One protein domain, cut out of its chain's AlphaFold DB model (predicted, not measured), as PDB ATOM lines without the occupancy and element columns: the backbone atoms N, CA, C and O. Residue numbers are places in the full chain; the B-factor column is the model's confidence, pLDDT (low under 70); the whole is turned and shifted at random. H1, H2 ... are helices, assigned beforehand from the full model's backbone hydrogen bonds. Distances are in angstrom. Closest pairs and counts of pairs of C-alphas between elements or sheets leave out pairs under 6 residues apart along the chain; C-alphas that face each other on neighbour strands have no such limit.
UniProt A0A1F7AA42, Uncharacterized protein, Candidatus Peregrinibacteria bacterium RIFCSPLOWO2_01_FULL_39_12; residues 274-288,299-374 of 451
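This is residues 274 to 288 and 299 to 374 of the 451 residues of an uncharacterized protein of Candidatus Peregrinibacteria bacterium RIFCSPLOWO2_01_FULL_39_12 (UniProt A0A1F7AA42). A long helix, H3, sticks out as a single arm from a small, compact head, which holds two shorter helices, H1 and H2, a long loop of residues 318 to 333 and the first residues of H3 itself. The last residues of H2 come near the first residues of H3, and the two helices make a wide corner there; residues 345 to 374 stand free and make most of the length. The printed part has 91 residues with three named helices, H1, H2 and H3 along the chain, and no named strand; the class is all helix, with 62 of the 91 residues in the helices. The whole is extended, with a radius of gyration of the C-alphas of 20.8 A, and the C-alphas span 71 by 27 by 17 A.

H3, residues 334 to 373, is the longest helix with 40 residues and measures 58.3 A from first to last C-alpha; it runs from C-alpha 334 at (227.430, 245.456, 272.267) to C-alpha 373 at (241.572, 301.660, 266.069). H2 is residues 305 to 317, 18.2 A long. H1 is residues 280 to 288, 12.4 A long, and begins with C-alpha 280 at (215.111, 254.814, 263.305).

H3 and H2 are close but not clearly touching; their closest C-alphas, those of Thr 336 and Gln 315, are 6.5 A apart. Their lines stand at 72 degrees, only just about perpendicular, and their centres are 30.0 A apart. H3 and H1 are near each other, with 6 pairs of C-alphas within 10 A and no pair within 8 A. H1 and H2 are close but not clearly touching; their closest C-alphas, those of Gln 286 and Thr 307, are 6.7 A apart. These two run the same way at a steep tilt of 50 degrees. In H1, H2 and H3 every O i to N i+4 pair is within hydrogen-bond range.

The outline is a rod, and the two C-alphas farthest apart, those of Asn 325 and Val 374, are 71.3 A apart. Without the free stretch, the body of 61 residues spans 27 by 24 by 15 A, with a radius of gyration of 10.6 A. Residues 289 to 298 are not printed, and C-alphas 288 and 299 are 10.0 A apart across this cut, which falls in the link from H1 to H2. The link from H2 to H3 is long, with 16 residues. The mean pLDDT of the printed part is 85.5, and residue 275 is the one printed residue under 70.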
ATOM      1  N   GLU A 274     220.612 243.339 264.380       79.38
ATOM      2  CA  GLU A 274     221.026 242.216 263.547       79.38
ATOM      3  C   GLU A 274     220.249 242.203 262.231       79.38
ATOM      4  O   GLU A 274     219.396 243.061 261.985       79.38
ATOM      5  N   PHE A 275     220.563 241.236 261.372       64.31
ATOM      6  CA  PHE A 275     219.884 241.060 260.094       64.31
ATOM      7  C   PHE A 275     218.354 241.087 260.258       64.31
ATOM      8  O   PHE A 275     217.809 240.504 261.190       64.31
ATOM      9  N   SER A 276     217.674 241.791 259.353       74.88
ATOM     10  CA  SER A 276     216.228 242.057 259.368       74.88
ATOM     11  C   SER A 276     215.714 243.047 260.422       74.88
ATOM     12  O   SER A 276     214.519 243.339 260.426       74.88
ATOM     13  N   SER A 277     216.575 243.628 261.264       85.88
ATOM     14  CA  SER A 277     216.170 244.744 262.137       85.88
ATOM     15  C   SER A 277     215.678 245.936 261.308       85.88
ATOM     16  O   SER A 277     216.190 246.202 260.217       85.88
ATOM     17  N   MET A 278     214.707 246.686 261.827       85.56
ATOM     18  CA  MET A 278     214.151 247.875 261.175       85.56
ATOM     19  C   MET A 278     213.956 249.011 262.175       85.56
ATOM     20  O   MET A 278     213.737 248.756 263.356       85.56
ATOM     21  N   GLY A 279     213.990 250.255 261.698       88.38
ATOM     22  CA  GLY A 279     213.600 251.421 262.490       88.38
ATOM     23  C   GLY A 279     214.575 252.588 262.412       88.38
ATOM     24  O   GLY A 279     215.519 252.619 261.617       88.38
ATOM     25  N   GLU A 280     214.333 253.578 263.265       86.81
ATOM     26  CA  GLU A 280     215.111 254.814 263.305       86.81
ATOM     27  C   GLU A 280     216.529 254.599 263.870       86.81
ATOM     28  O   GLU A 280     217.434 255.387 263.609       86.81
ATOM     29  N   GLU A 281     216.759 253.539 264.643       83.44
ATOM     30  CA  GLU A 281     218.083 253.127 265.128       83.44
ATOM     31  C   GLU A 281     218.940 252.584 263.980       83.44
ATOM     32  O   GLU A 281     220.131 252.887 263.890       83.44
ATOM     33  N   VAL A 282     218.324 251.841 263.052       92.44
ATOM     34  CA  VAL A 282     219.004 251.334 261.854       92.44
ATOM     35  C   VAL A 282     219.345 252.485 260.911       92.44
ATOM     36  O   VAL A 282     220.434 252.494 260.342       92.44
ATOM     37  N   LYS A 283     218.468 253.495 260.785       92.62
ATOM     38  CA  LYS A 283     218.785 254.712 260.021       92.62
ATOM     39  C   LYS A 283     219.990 255.441 260.605       92.62
ATOM     40  O   LYS A 283     220.896 255.801 259.857       92.62
ATOM     41  N   ALA A 284     220.026 255.610 261.928       89.62
ATOM     42  CA  ALA A 284     221.158 256.226 262.614       89.62
ATOM     43  C   ALA A 284     222.459 255.435 262.387       89.62
ATOM     44  O   ALA A 284     223.483 256.024 262.046       89.62
ATOM     45  N   LEU A 285     222.405 254.100 262.475       93.38
ATOM     46  CA  LEU A 285     223.547 253.234 262.172       93.38
ATOM     47  C   LEU A 285     224.035 253.403 260.731       93.38
ATOM     48  O   LEU A 285     225.225 253.592 260.500       93.38
ATOM     49  N   GLN A 286     223.129 253.326 259.758       96.50
ATOM     50  CA  GLN A 286     223.463 253.472 258.343       96.50
ATOM     51  C   GLN A 286     224.054 254.852 258.043       96.50
ATOM     52  O   GLN A 286     225.014 254.939 257.280       96.50
ATOM     53  N   ALA A 287     223.516 255.912 258.652       94.88
ATOM     54  CA  ALA A 287     224.038 257.269 258.521       94.88
ATOM     55  C   ALA A 287     225.476 257.373 259.044       94.88
ATOM     56  O   ALA A 287     226.347 257.880 258.338       94.88
ATOM     57  N   GLU A 288     225.750 256.837 260.235       93.81
ATOM     58  CA  GLU A 288     227.091 256.896 260.819       93.81
ATOM     59  C   GLU A 288     228.087 256.013 260.052       93.81
ATOM     60  O   GLU A 288     229.185 256.456 259.724       93.81
ATOM     61  N   ILE A 299     219.936 255.299 253.077       96.50
ATOM     62  CA  ILE A 299     219.554 255.159 254.486       96.50
ATOM     63  C   ILE A 299     218.079 254.754 254.521       96.50
ATOM     64  O   ILE A 299     217.183 255.595 254.498       96.50
ATOM     65  N   THR A 300     217.832 253.449 254.516       95.62
ATOM     66  CA  THR A 300     216.487 252.868 254.419       95.62
ATOM     67  C   THR A 300     215.857 252.604 255.781       95.62
ATOM     68  O   THR A 300     214.640 252.484 255.886       95.62
ATOM     69  N   GLY A 301     216.669 252.489 256.834       93.06
ATOM     70  CA  GLY A 301     216.214 251.996 258.133       93.06
ATOM     71  C   GLY A 301     215.962 250.491 258.159       93.06
ATOM     72  O   GLY A 301     215.357 250.015 259.111       93.06
ATOM     73  N   PHE A 302     216.420 249.746 257.149       94.12
ATOM     74  CA  PHE A 302     216.367 248.285 257.100       94.12
ATOM     75  C   PHE A 302     217.769 247.670 257.174       94.12
ATOM     76  O   PHE A 302     218.663 247.992 256.384       94.12
ATOM     77  N   TYR A 303     217.965 246.748 258.112       95.38
ATOM     78  CA  TYR A 303     219.224 246.045 258.324       95.38
ATOM     79  C   TYR A 303     219.313 244.830 257.388       95.38
ATOM     80  O   TYR A 303     219.187 243.680 257.803       95.38
ATOM     81  N   GLY A 304     219.501 245.099 256.096       92.00
ATOM     82  CA  GLY A 304     219.721 244.077 255.068       92.00
ATOM     83  C   GLY A 304     221.199 243.731 254.853       92.00
ATOM     84  O   GLY A 304     222.077 244.160 255.605       92.00
ATOM     85  N   GLU A 305     221.489 243.003 253.771       94.44
ATOM     86  CA  GLU A 305     222.842 242.526 253.431       94.44
ATOM     87  C   GLU A 305     223.878 243.654 253.323       94.44
ATOM     88  O   GLU A 305     225.009 243.503 253.782       94.44
ATOM     89  N   LEU A 306     223.495 244.811 252.770       93.69
ATOM     90  CA  LEU A 306     224.389 245.970 252.660       93.69
ATOM     91  C   LEU A 306     224.770 246.534 254.036       93.69
ATOM     92  O   LEU A 306     225.931 246.872 254.259       93.69
ATOM     93  N   THR A 307     223.812 246.613 254.964       96.81
ATOM     94  CA  THR A 307     224.054 247.088 256.336       96.81
ATOM     95  C   THR A 307     224.919 246.089 257.096       96.81
ATOM     96  O   THR A 307     225.909 246.482 257.709       96.81
ATOM     97  N   GLN A 308     224.613 244.792 256.987       96.06
ATOM     98  CA  GLN A 308     225.408 243.721 257.592       96.06
ATOM     99  C   GLN A 308     226.848 243.720 257.067       96.06
ATOM    100  O   GLN A 308     227.799 243.626 257.843       96.06
ATOM    101  N   HIS A 309     227.032 243.879 255.752       93.06
ATOM    102  CA  HIS A 309     228.356 243.965 255.148       93.06
ATOM    103  C   HIS A 309     229.128 245.198 255.628       93.06
ATOM    104  O   HIS A 309     230.307 245.084 255.963       93.06
ATOM    105  N   ALA A 310     228.472 246.359 255.705       95.00
ATOM    106  CA  ALA A 310     229.079 247.584 256.218       95.00
ATOM    107  C   ALA A 310     229.494 247.442 257.689       95.00
ATOM    108  O   ALA A 310     230.609 247.820 258.043       95.00
ATOM    109  N   VAL A 311     228.649 246.833 258.529       96.75
ATOM    110  CA  VAL A 311     228.988 246.540 259.928       96.75
ATOM    111  C   VAL A 311     230.162 245.578 260.020       96.75
ATOM    112  O   VAL A 311     231.086 245.840 260.781       96.75
ATOM    113  N   PHE A 312     230.194 244.518 259.214       93.38
ATOM    114  CA  PHE A 312     231.337 243.608 259.163       93.38
ATOM    115  C   PHE A 312     232.636 244.328 258.763       93.38
ATOM    116  O   PHE A 312     233.668 244.147 259.408       93.38
ATOM    117  N   LYS A 313     232.600 245.182 257.733       89.38
ATOM    118  CA  LYS A 313     233.771 245.960 257.297       89.38
ATOM    119  C   LYS A 313     234.234 246.956 258.353       89.38
ATOM    120  O   LYS A 313     235.434 247.055 258.610       89.38
ATOM    121  N   PHE A 314     233.294 247.623 259.015       93.62
ATOM    122  CA  PHE A 314     233.584 248.446 260.180       93.62
ATOM    123  C   PHE A 314     234.257 247.615 261.280       93.62
ATOM    124  O   PHE A 314     235.367 247.941 261.691       93.62
ATOM    125  N   GLN A 315     233.656 246.502 261.704       93.19
ATOM    126  CA  GLN A 315     234.208 245.622 262.737       93.19
ATOM    127  C   GLN A 315     235.622 245.138 262.396       93.19
ATOM    128  O   GLN A 315     236.478 245.136 263.278       93.19
ATOM    129  N   GLN A 316     235.880 244.774 261.136       84.62
ATOM    130  CA  GLN A 316     237.202 244.365 260.662       84.62
ATOM    131  C   GLN A 316     238.215 245.518 260.784       84.62
ATOM    132  O   GLN A 316     239.273 245.337 261.378       84.62
ATOM    133  N   SER A 317     237.860 246.734 260.345       81.06
ATOM    134  CA  SER A 317     238.719 247.929 260.499       81.06
ATOM    135  C   SER A 317     239.015 248.287 261.965       81.06
ATOM    136  O   SER A 317     240.042 248.887 262.300       81.06
ATOM    137  N   GLN A 318     238.101 247.911 262.861       85.31
ATOM    138  CA  GLN A 318     238.220 248.118 264.299       85.31
ATOM    139  C   GLN A 318     238.791 246.900 265.042       85.31
ATOM    140  O   GLN A 318     238.885 246.938 266.266       85.31
ATOM    141  N   MET A 319     239.217 245.853 264.326       76.06
ATOM    142  CA  MET A 319     239.796 244.619 264.881       76.06
ATOM    143  C   MET A 319     238.870 243.873 265.856       76.06
ATOM    144  O   MET A 319     239.319 243.188 266.775       76.06
ATOM    145  N   LEU A 320     237.555 244.017 265.681       83.94
ATOM    146  CA  LEU A 320     236.552 243.345 266.510       83.94
ATOM    147  C   LEU A 320     236.278 241.914 266.032       83.94
ATOM    148  O   LEU A 320     235.936 241.049 266.838       83.94
ATOM    149  N   VAL A 321     236.431 241.668 264.728       84.56
ATOM    150  CA  VAL A 321     236.223 240.375 264.062       84.56
ATOM    151  C   VAL A 321     237.311 240.159 263.010       84.56
ATOM    152  O   VAL A 321     237.807 241.131 262.441       84.56
ATOM    153  N   ARG A 322     237.679 238.900 262.749       77.19
ATOM    154  CA  ARG A 322     238.733 238.550 261.781       77.19
ATOM    155  C   ARG A 322     238.165 238.391 260.374       77.19
ATOM    156  O   ARG A 322     238.585 239.035 259.416       77.19
ATOM    157  N   ASP A 323     237.163 237.533 260.277       82.06
ATOM    158  CA  ASP A 323     236.558 237.066 259.038       82.06
ATOM    159  C   ASP A 323     235.034 236.959 259.199       82.06
ATOM    160  O   ASP A 323     234.485 237.188 260.279       82.06
ATOM    161  N   LYS A 324     234.329 236.617 258.118       87.50
ATOM    162  CA  LYS A 324     232.863 236.495 258.134       87.50
ATOM    163  C   LYS A 324     232.341 235.366 259.033       87.50
ATOM    164  O   LYS A 324     231.162 235.378 259.360       87.50
ATOM    165  N   ASN A 325     233.193 234.416 259.422       87.31
ATOM    166  CA  ASN A 325     232.826 233.290 260.284       87.31
ATOM    167  C   ASN A 325     233.078 233.596 261.769       87.31
ATOM    168  O   ASN A 325     232.701 232.816 262.642       87.31
ATOM    169  N   SER A 326     233.726 234.722 262.069       85.88
ATOM    170  CA  SER A 326     233.974 235.172 263.433       85.88
ATOM    171  C   SER A 326     232.653 235.442 264.157       85.88
ATOM    172  O   SER A 326     231.726 236.023 263.594       85.88
ATOM    173  N   GLN A 327     232.572 235.061 265.433       87.25
ATOM    174  CA  GLN A 327     231.364 235.255 266.237       87.25
ATOM    175  C   GLN A 327     230.927 236.731 266.240       87.25
ATOM    176  O   GLN A 327     231.677 237.609 266.666       87.25
ATOM    177  N   GLY A 328     229.693 236.992 265.800       87.25
ATOM    178  CA  GLY A 328     229.119 238.341 265.730       87.25
ATOM    179  C   GLY A 328     229.542 239.171 264.510       87.25
ATOM    180  O   GLY A 328     229.211 240.358 264.459       87.25
ATOM    181  N   ALA A 329     230.242 238.581 263.535       90.81
ATOM    182  CA  ALA A 329     230.565 239.234 262.269       90.81
ATOM    183  C   ALA A 329     229.292 239.716 261.557       90.81
ATOM    184  O   ALA A 329     228.368 238.949 261.306       90.81
ATOM    185  N   GLY A 330     229.245 241.012 261.252       91.62
ATOM    186  CA  GLY A 330     228.094 241.658 260.628       91.62
ATOM    187  C   GLY A 330     226.930 241.957 261.575       91.62
ATOM    188  O   GLY A 330     225.961 242.550 261.125       91.62
ATOM    189  N   ASN A 331     227.015 241.613 262.865       94.06
ATOM    190  CA  ASN A 331     225.982 241.940 263.850       94.06
ATOM    191  C   ASN A 331     226.369 243.193 264.637       94.06
ATOM    192  O   ASN A 331     227.449 243.267 265.225       94.06
ATOM    193  N   PHE A 332     225.463 244.163 264.743       91.44
ATOM    194  CA  PHE A 332     225.666 245.366 265.549       91.44
ATOM    195  C   PHE A 332     225.346 245.091 267.029       91.44
ATOM    196  O   PHE A 332     224.394 245.610 267.611       91.44
ATOM    197  N   GLY A 333     226.135 244.197 267.627       87.00
ATOM    198  CA  GLY A 333     226.058 243.841 269.042       87.00
ATOM    199  C   GLY A 333     226.846 244.795 269.951       87.00
ATOM    200  O   GLY A 333     227.480 245.734 269.459       87.00
ATOM    201  N   PRO A 334     226.888 244.527 271.274       78.94
ATOM    202  CA  PRO A 334     227.430 245.456 272.267       78.94
ATOM    203  C   PRO A 334     228.835 245.967 271.954       78.94
ATOM    204  O   PRO A 334     229.015 247.167 271.823       78.94
ATOM    205  N   LYS A 335     229.795 245.076 271.672       79.38
ATOM    206  CA  LYS A 335     231.179 245.471 271.342       79.38
ATOM    207  C   LYS A 335     231.278 246.399 270.129       79.38
ATOM    208  O   LYS A 335     232.123 247.282 270.085       79.38
ATOM    209  N   THR A 336     230.434 246.169 269.123       88.44
ATOM    210  CA  THR A 336     230.448 246.965 267.886       88.44
ATOM    211  C   THR A 336     229.840 248.333 268.123       88.44
ATOM    212  O   THR A 336     230.406 249.335 267.694       88.44
ATOM    213  N   ARG A 337     228.717 248.372 268.842       84.44
ATOM    214  CA  ARG A 337     228.090 249.620 269.261       84.44
ATOM    215  C   ARG A 337     229.023 250.448 270.120       84.44
ATOM    216  O   ARG A 337     229.204 251.622 269.842       84.44
ATOM    217  N   ASP A 338     229.603 249.839 271.143       75.56
ATOM    218  CA  ASP A 338     230.433 250.547 272.102       75.56
ATOM    219  C   ASP A 338     231.639 251.185 271.381       75.56
ATOM    220  O   ASP A 338     231.923 252.366 271.571       75.56
ATOM    221  N   ARG A 339     232.253 250.464 270.429       80.38
ATOM    222  CA  ARG A 339     233.319 251.010 269.579       80.38
ATOM    223  C   ARG A 339     232.851 252.129 268.641       80.38
ATOM    224  O   ARG A 339     233.587 253.086 268.413       80.38
ATOM    225  N   LEU A 340     231.658 252.014 268.057       85.50
ATOM    226  CA  LEU A 340     231.098 253.064 267.199       85.50
ATOM    227  C   LEU A 340     230.793 254.337 268.000       85.50
ATOM    228  O   LEU A 340     231.070 255.445 267.534       85.50
ATOM    229  N   ASN A 341     230.268 254.171 269.213       79.44
ATOM    230  CA  ASN A 341     229.999 255.261 270.140       79.44
ATOM    231  C   ASN A 341     231.293 255.989 270.516       79.44
ATOM    232  O   ASN A 341     231.312 257.212 270.492       79.44
ATOM    233  N   GLU A 342     232.390 255.265 270.753       74.56
ATOM    234  CA  GLU A 342     233.718 255.846 270.993       74.56
ATOM    235  C   GLU A 342     234.187 256.748 269.856       74.56
ATOM    236  O   GLU A 342     234.498 257.917 270.073       74.56
ATOM    237  N   ILE A 343     234.146 256.247 268.621       80.94
ATOM    238  CA  ILE A 343     234.536 257.026 267.438       80.94
ATOM    239  C   ILE A 343     233.661 258.279 267.296       80.94
ATOM    240  O   ILE A 343     234.156 259.367 266.988       80.94
ATOM    241  N   THR A 344     232.362 258.136 267.555       82.81
ATOM    242  CA  THR A 344     231.403 259.242 267.499       82.81
ATOM    243  C   THR A 344     231.673 260.272 268.601       82.81
ATOM    244  O   THR A 344     231.674 261.475 268.329       82.81
ATOM    245  N   ALA A 345     231.965 259.825 269.825       75.81
ATOM    246  CA  ALA A 345     232.298 260.673 270.966       75.81
ATOM    247  C   ALA A 345     233.596 261.454 270.727       75.81
ATOM    248  O   ALA A 345     233.601 262.675 270.893       75.81
ATOM    249  N   THR A 346     234.659 260.801 270.242       74.44
ATOM    250  CA  THR A 346     235.918 261.473 269.875       74.44
ATOM    251  C   THR A 346     235.684 262.540 268.809       74.44
ATOM    252  O   THR A 346     236.153 263.670 268.949       74.44
ATOM    253  N   ARG A 347     234.917 262.231 267.751       82.88
ATOM    254  CA  ARG A 347     234.616 263.209 266.691       82.88
ATOM    255  C   ARG A 347     233.877 264.430 267.244       82.88
ATOM    256  O   ARG A 347     234.213 265.563 266.893       82.88
ATOM    257  N   ARG A 348     232.887 264.213 268.114       80.50
ATOM    258  CA  ARG A 348     232.123 265.292 268.760       80.50
ATOM    259  C   ARG A 348     232.998 266.142 269.675       80.50
ATOM    260  O   ARG A 348     232.923 267.364 269.589       80.50
ATOM    261  N   TYR A 349     233.856 265.520 270.484       76.50
ATOM    262  CA  TYR A 349     234.819 266.230 271.327       76.50
ATOM    263  C   TYR A 349     235.736 267.123 270.484       76.50
ATOM    264  O   TYR A 349     235.811 268.324 270.726       76.50
ATOM    265  N   ASN A 350     236.342 266.581 269.423       71.12
ATOM    266  CA  ASN A 350     237.218 267.354 268.540       71.12
ATOM    267  C   ASN A 350     236.483 268.529 267.880       71.12
ATOM    268  O   ASN A 350     237.023 269.630 267.805       71.12
ATOM    269  N   THR A 351     235.236 268.319 267.452       75.06
ATOM    270  CA  THR A 351     234.400 269.385 266.877       75.06
ATOM    271  C   THR A 351     234.139 270.494 267.901       75.06
ATOM    272  O   THR A 351     234.279 271.671 267.576       75.06
ATOM    273  N   ALA A 352     233.823 270.136 269.150       76.81
ATOM    274  CA  ALA A 352     233.595 271.101 270.224       76.81
ATOM    275  C   ALA A 352     234.865 271.895 270.573       76.81
ATOM    276  O   ALA A 352     234.803 273.114 270.707       76.81
ATOM    277  N   VAL A 353     236.021 271.228 270.655       72.88
ATOM    278  CA  VAL A 353     237.313 271.882 270.922       72.88
ATOM    279  C   VAL A 353     237.682 272.858 269.804       72.88
ATOM    280  O   VAL A 353     238.145 273.962 270.079       72.88
ATOM    281  N   VAL A 354     237.476 272.481 268.539       72.25
ATOM    282  CA  VAL A 354     237.733 273.375 267.400       72.25
ATOM    283  C   VAL A 354     236.784 274.572 267.423       72.25
ATOM    284  O   VAL A 354     237.238 275.697 267.222       72.25
ATOM    285  N   ALA A 355     235.497 274.356 267.706       80.50
ATOM    286  CA  ALA A 355     234.518 275.435 267.803       80.50
ATOM    287  C   ALA A 355     234.882 276.437 268.910       80.50
ATOM    288  O   ALA A 355     234.919 277.638 268.648       80.50
ATOM    289  N   ASP A 356     235.231 275.961 270.111       82.06
ATOM    290  CA  ASP A 356     235.655 276.833 271.213       82.06
ATOM    291  C   ASP A 356     236.918 277.627 270.851       82.06
ATOM    292  O   ASP A 356     236.917 278.857 270.920       82.06
ATOM    293  N   LYS A 357     237.965 276.958 270.348       81.19
ATOM    294  CA  LYS A 357     239.200 277.635 269.914       81.19
ATOM    295  C   LYS A 357     238.948 278.680 268.826       81.19
ATOM    296  O   LYS A 357     239.585 279.731 268.845       81.19
ATOM    297  N   THR A 358     238.023 278.408 267.908       86.25
ATOM    298  CA  THR A 358     237.638 279.352 266.847       86.25
ATOM    299  C   THR A 358     236.984 280.593 267.446       86.25
ATOM    300  O   THR A 358     237.427 281.701 267.165       86.25
ATOM    301  N   VAL A 359     236.023 280.425 268.361       92.56
ATOM    302  CA  VAL A 359     235.368 281.546 269.057       92.56
ATOM    303  C   VAL A 359     236.370 282.370 269.870       92.56
ATOM    304  O   VAL A 359     236.309 283.601 269.870       92.56
ATOM    305  N   GLN A 360     237.312 281.724 270.562       87.44
ATOM    306  CA  GLN A 360     238.362 282.432 271.300       87.44
ATOM    307  C   GLN A 360     239.261 283.236 270.357       87.44
ATOM    308  O   GLN A 360     239.532 284.409 270.610       87.44
ATOM    309  N   TYR A 361     239.679 282.634 269.242       83.31
ATOM    310  CA  TYR A 361     240.484 283.314 268.236       83.31
ATOM    311  C   TYR A 361     239.748 284.519 267.636       83.31
ATOM    312  O   TYR A 361     240.308 285.612 267.585       83.31
ATOM    313  N   GLU A 362     238.476 284.365 267.267       90.25
ATOM    314  CA  GLU A 362     237.638 285.454 266.756       90.25
ATOM    315  C   GLU A 362     237.512 286.602 267.766       90.25
ATOM    316  O   GLU A 362     237.701 287.766 267.404       90.25
ATOM    317  N   LYS A 363     237.293 286.296 269.053       90.75
ATOM    318  CA  LYS A 363     237.281 287.304 270.128       90.75
ATOM    319  C   LYS A 363     238.621 288.021 270.255       90.75
ATOM    320  O   LYS A 363     238.647 289.242 270.404       90.75
ATOM    321  N   MET A 364     239.736 287.293 270.187       86.81
ATOM    322  CA  MET A 364     241.077 287.882 270.262       86.81
ATOM    323  C   MET A 364     241.368 288.792 269.066       86.81
ATOM    324  O   MET A 364     241.918 289.880 269.248       86.81
ATOM    325  N   VAL A 365     240.980 288.379 267.857       86.94
ATOM    326  CA  VAL A 365     241.129 289.179 266.636       86.94
ATOM    327  C   VAL A 365     240.248 290.425 266.696       86.94
ATOM    328  O   VAL A 365     240.742 291.519 266.431       86.94
ATOM    329  N   ALA A 366     238.991 290.308 267.132       83.81
ATOM    330  CA  ALA A 366     238.100 291.452 267.317       83.81
ATOM    331  C   ALA A 366     238.634 292.434 268.378       83.81
ATOM    332  O   ALA A 366     238.682 293.643 268.147       83.81
ATOM    333  N   ALA A 367     239.116 291.928 269.518       81.50
ATOM    334  CA  ALA A 367     239.722 292.748 270.567       81.50
ATOM    335  C   ALA A 367     241.022 293.429 270.104       81.50
ATOM    336  O   ALA A 367     241.310 294.559 270.504       81.50
ATOM    337  N   ARG A 368     241.819 292.763 269.259       81.06
ATOM    338  CA  ARG A 368     242.997 293.366 268.625       81.06
ATOM    339  C   ARG A 368     242.596 294.455 267.636       81.06
ATOM    340  O   ARG A 368     243.110 295.558 267.753       81.06
ATOM    341  N   SER A 369     241.636 294.190 266.751       81.62
ATOM    342  CA  SER A 369     241.124 295.181 265.796       81.62
ATOM    343  C   SER A 369     240.602 296.433 266.505       81.62
ATOM    344  O   SER A 369     240.928 297.544 266.102       81.62
ATOM    345  N   LYS A 370     239.862 296.268 267.610       79.56
ATOM    346  CA  LYS A 370     239.372 297.391 268.422       79.56
ATOM    347  C   LYS A 370     240.516 298.191 269.061       79.56
ATOM    348  O   LYS A 370     240.493 299.415 269.046       79.56
ATOM    349  N   ARG A 371     241.552 297.523 269.585       78.50
ATOM    350  CA  ARG A 371     242.759 298.201 270.104       78.50
ATOM    351  C   ARG A 371     243.575 298.897 269.014       78.50
ATOM    352  O   ARG A 371     244.226 299.900 269.295       78.50
ATOM    353  N   ASP A 372     243.556 298.374 267.793       77.62
ATOM    354  CA  ASP A 372     244.282 298.950 266.665       77.62
ATOM    355  C   ASP A 372     243.595 300.199 266.079       77.62
ATOM    356  O   ASP A 372     244.254 300.956 265.363       77.62
ATOM    357  N   GLN A 373     242.323 300.445 266.417       79.50
ATOM    358  CA  GLN A 373     241.572 301.660 266.069       79.50
ATOM    359  C   GLN A 373     241.733 302.783 267.102       79.50
ATOM    360  O   GLN A 373     241.808 303.947 266.725       79.50
ATOM    361  N   VAL A 374     241.839 302.447 268.390       87.62
ATOM    362  CA  VAL A 374     241.994 303.441 269.464       87.62
ATOM    363  C   VAL A 374     243.433 303.962 269.519       87.62
ATOM    364  O   VAL A 374     244.397 303.186 269.483       87.62
TER     365      VAL A 374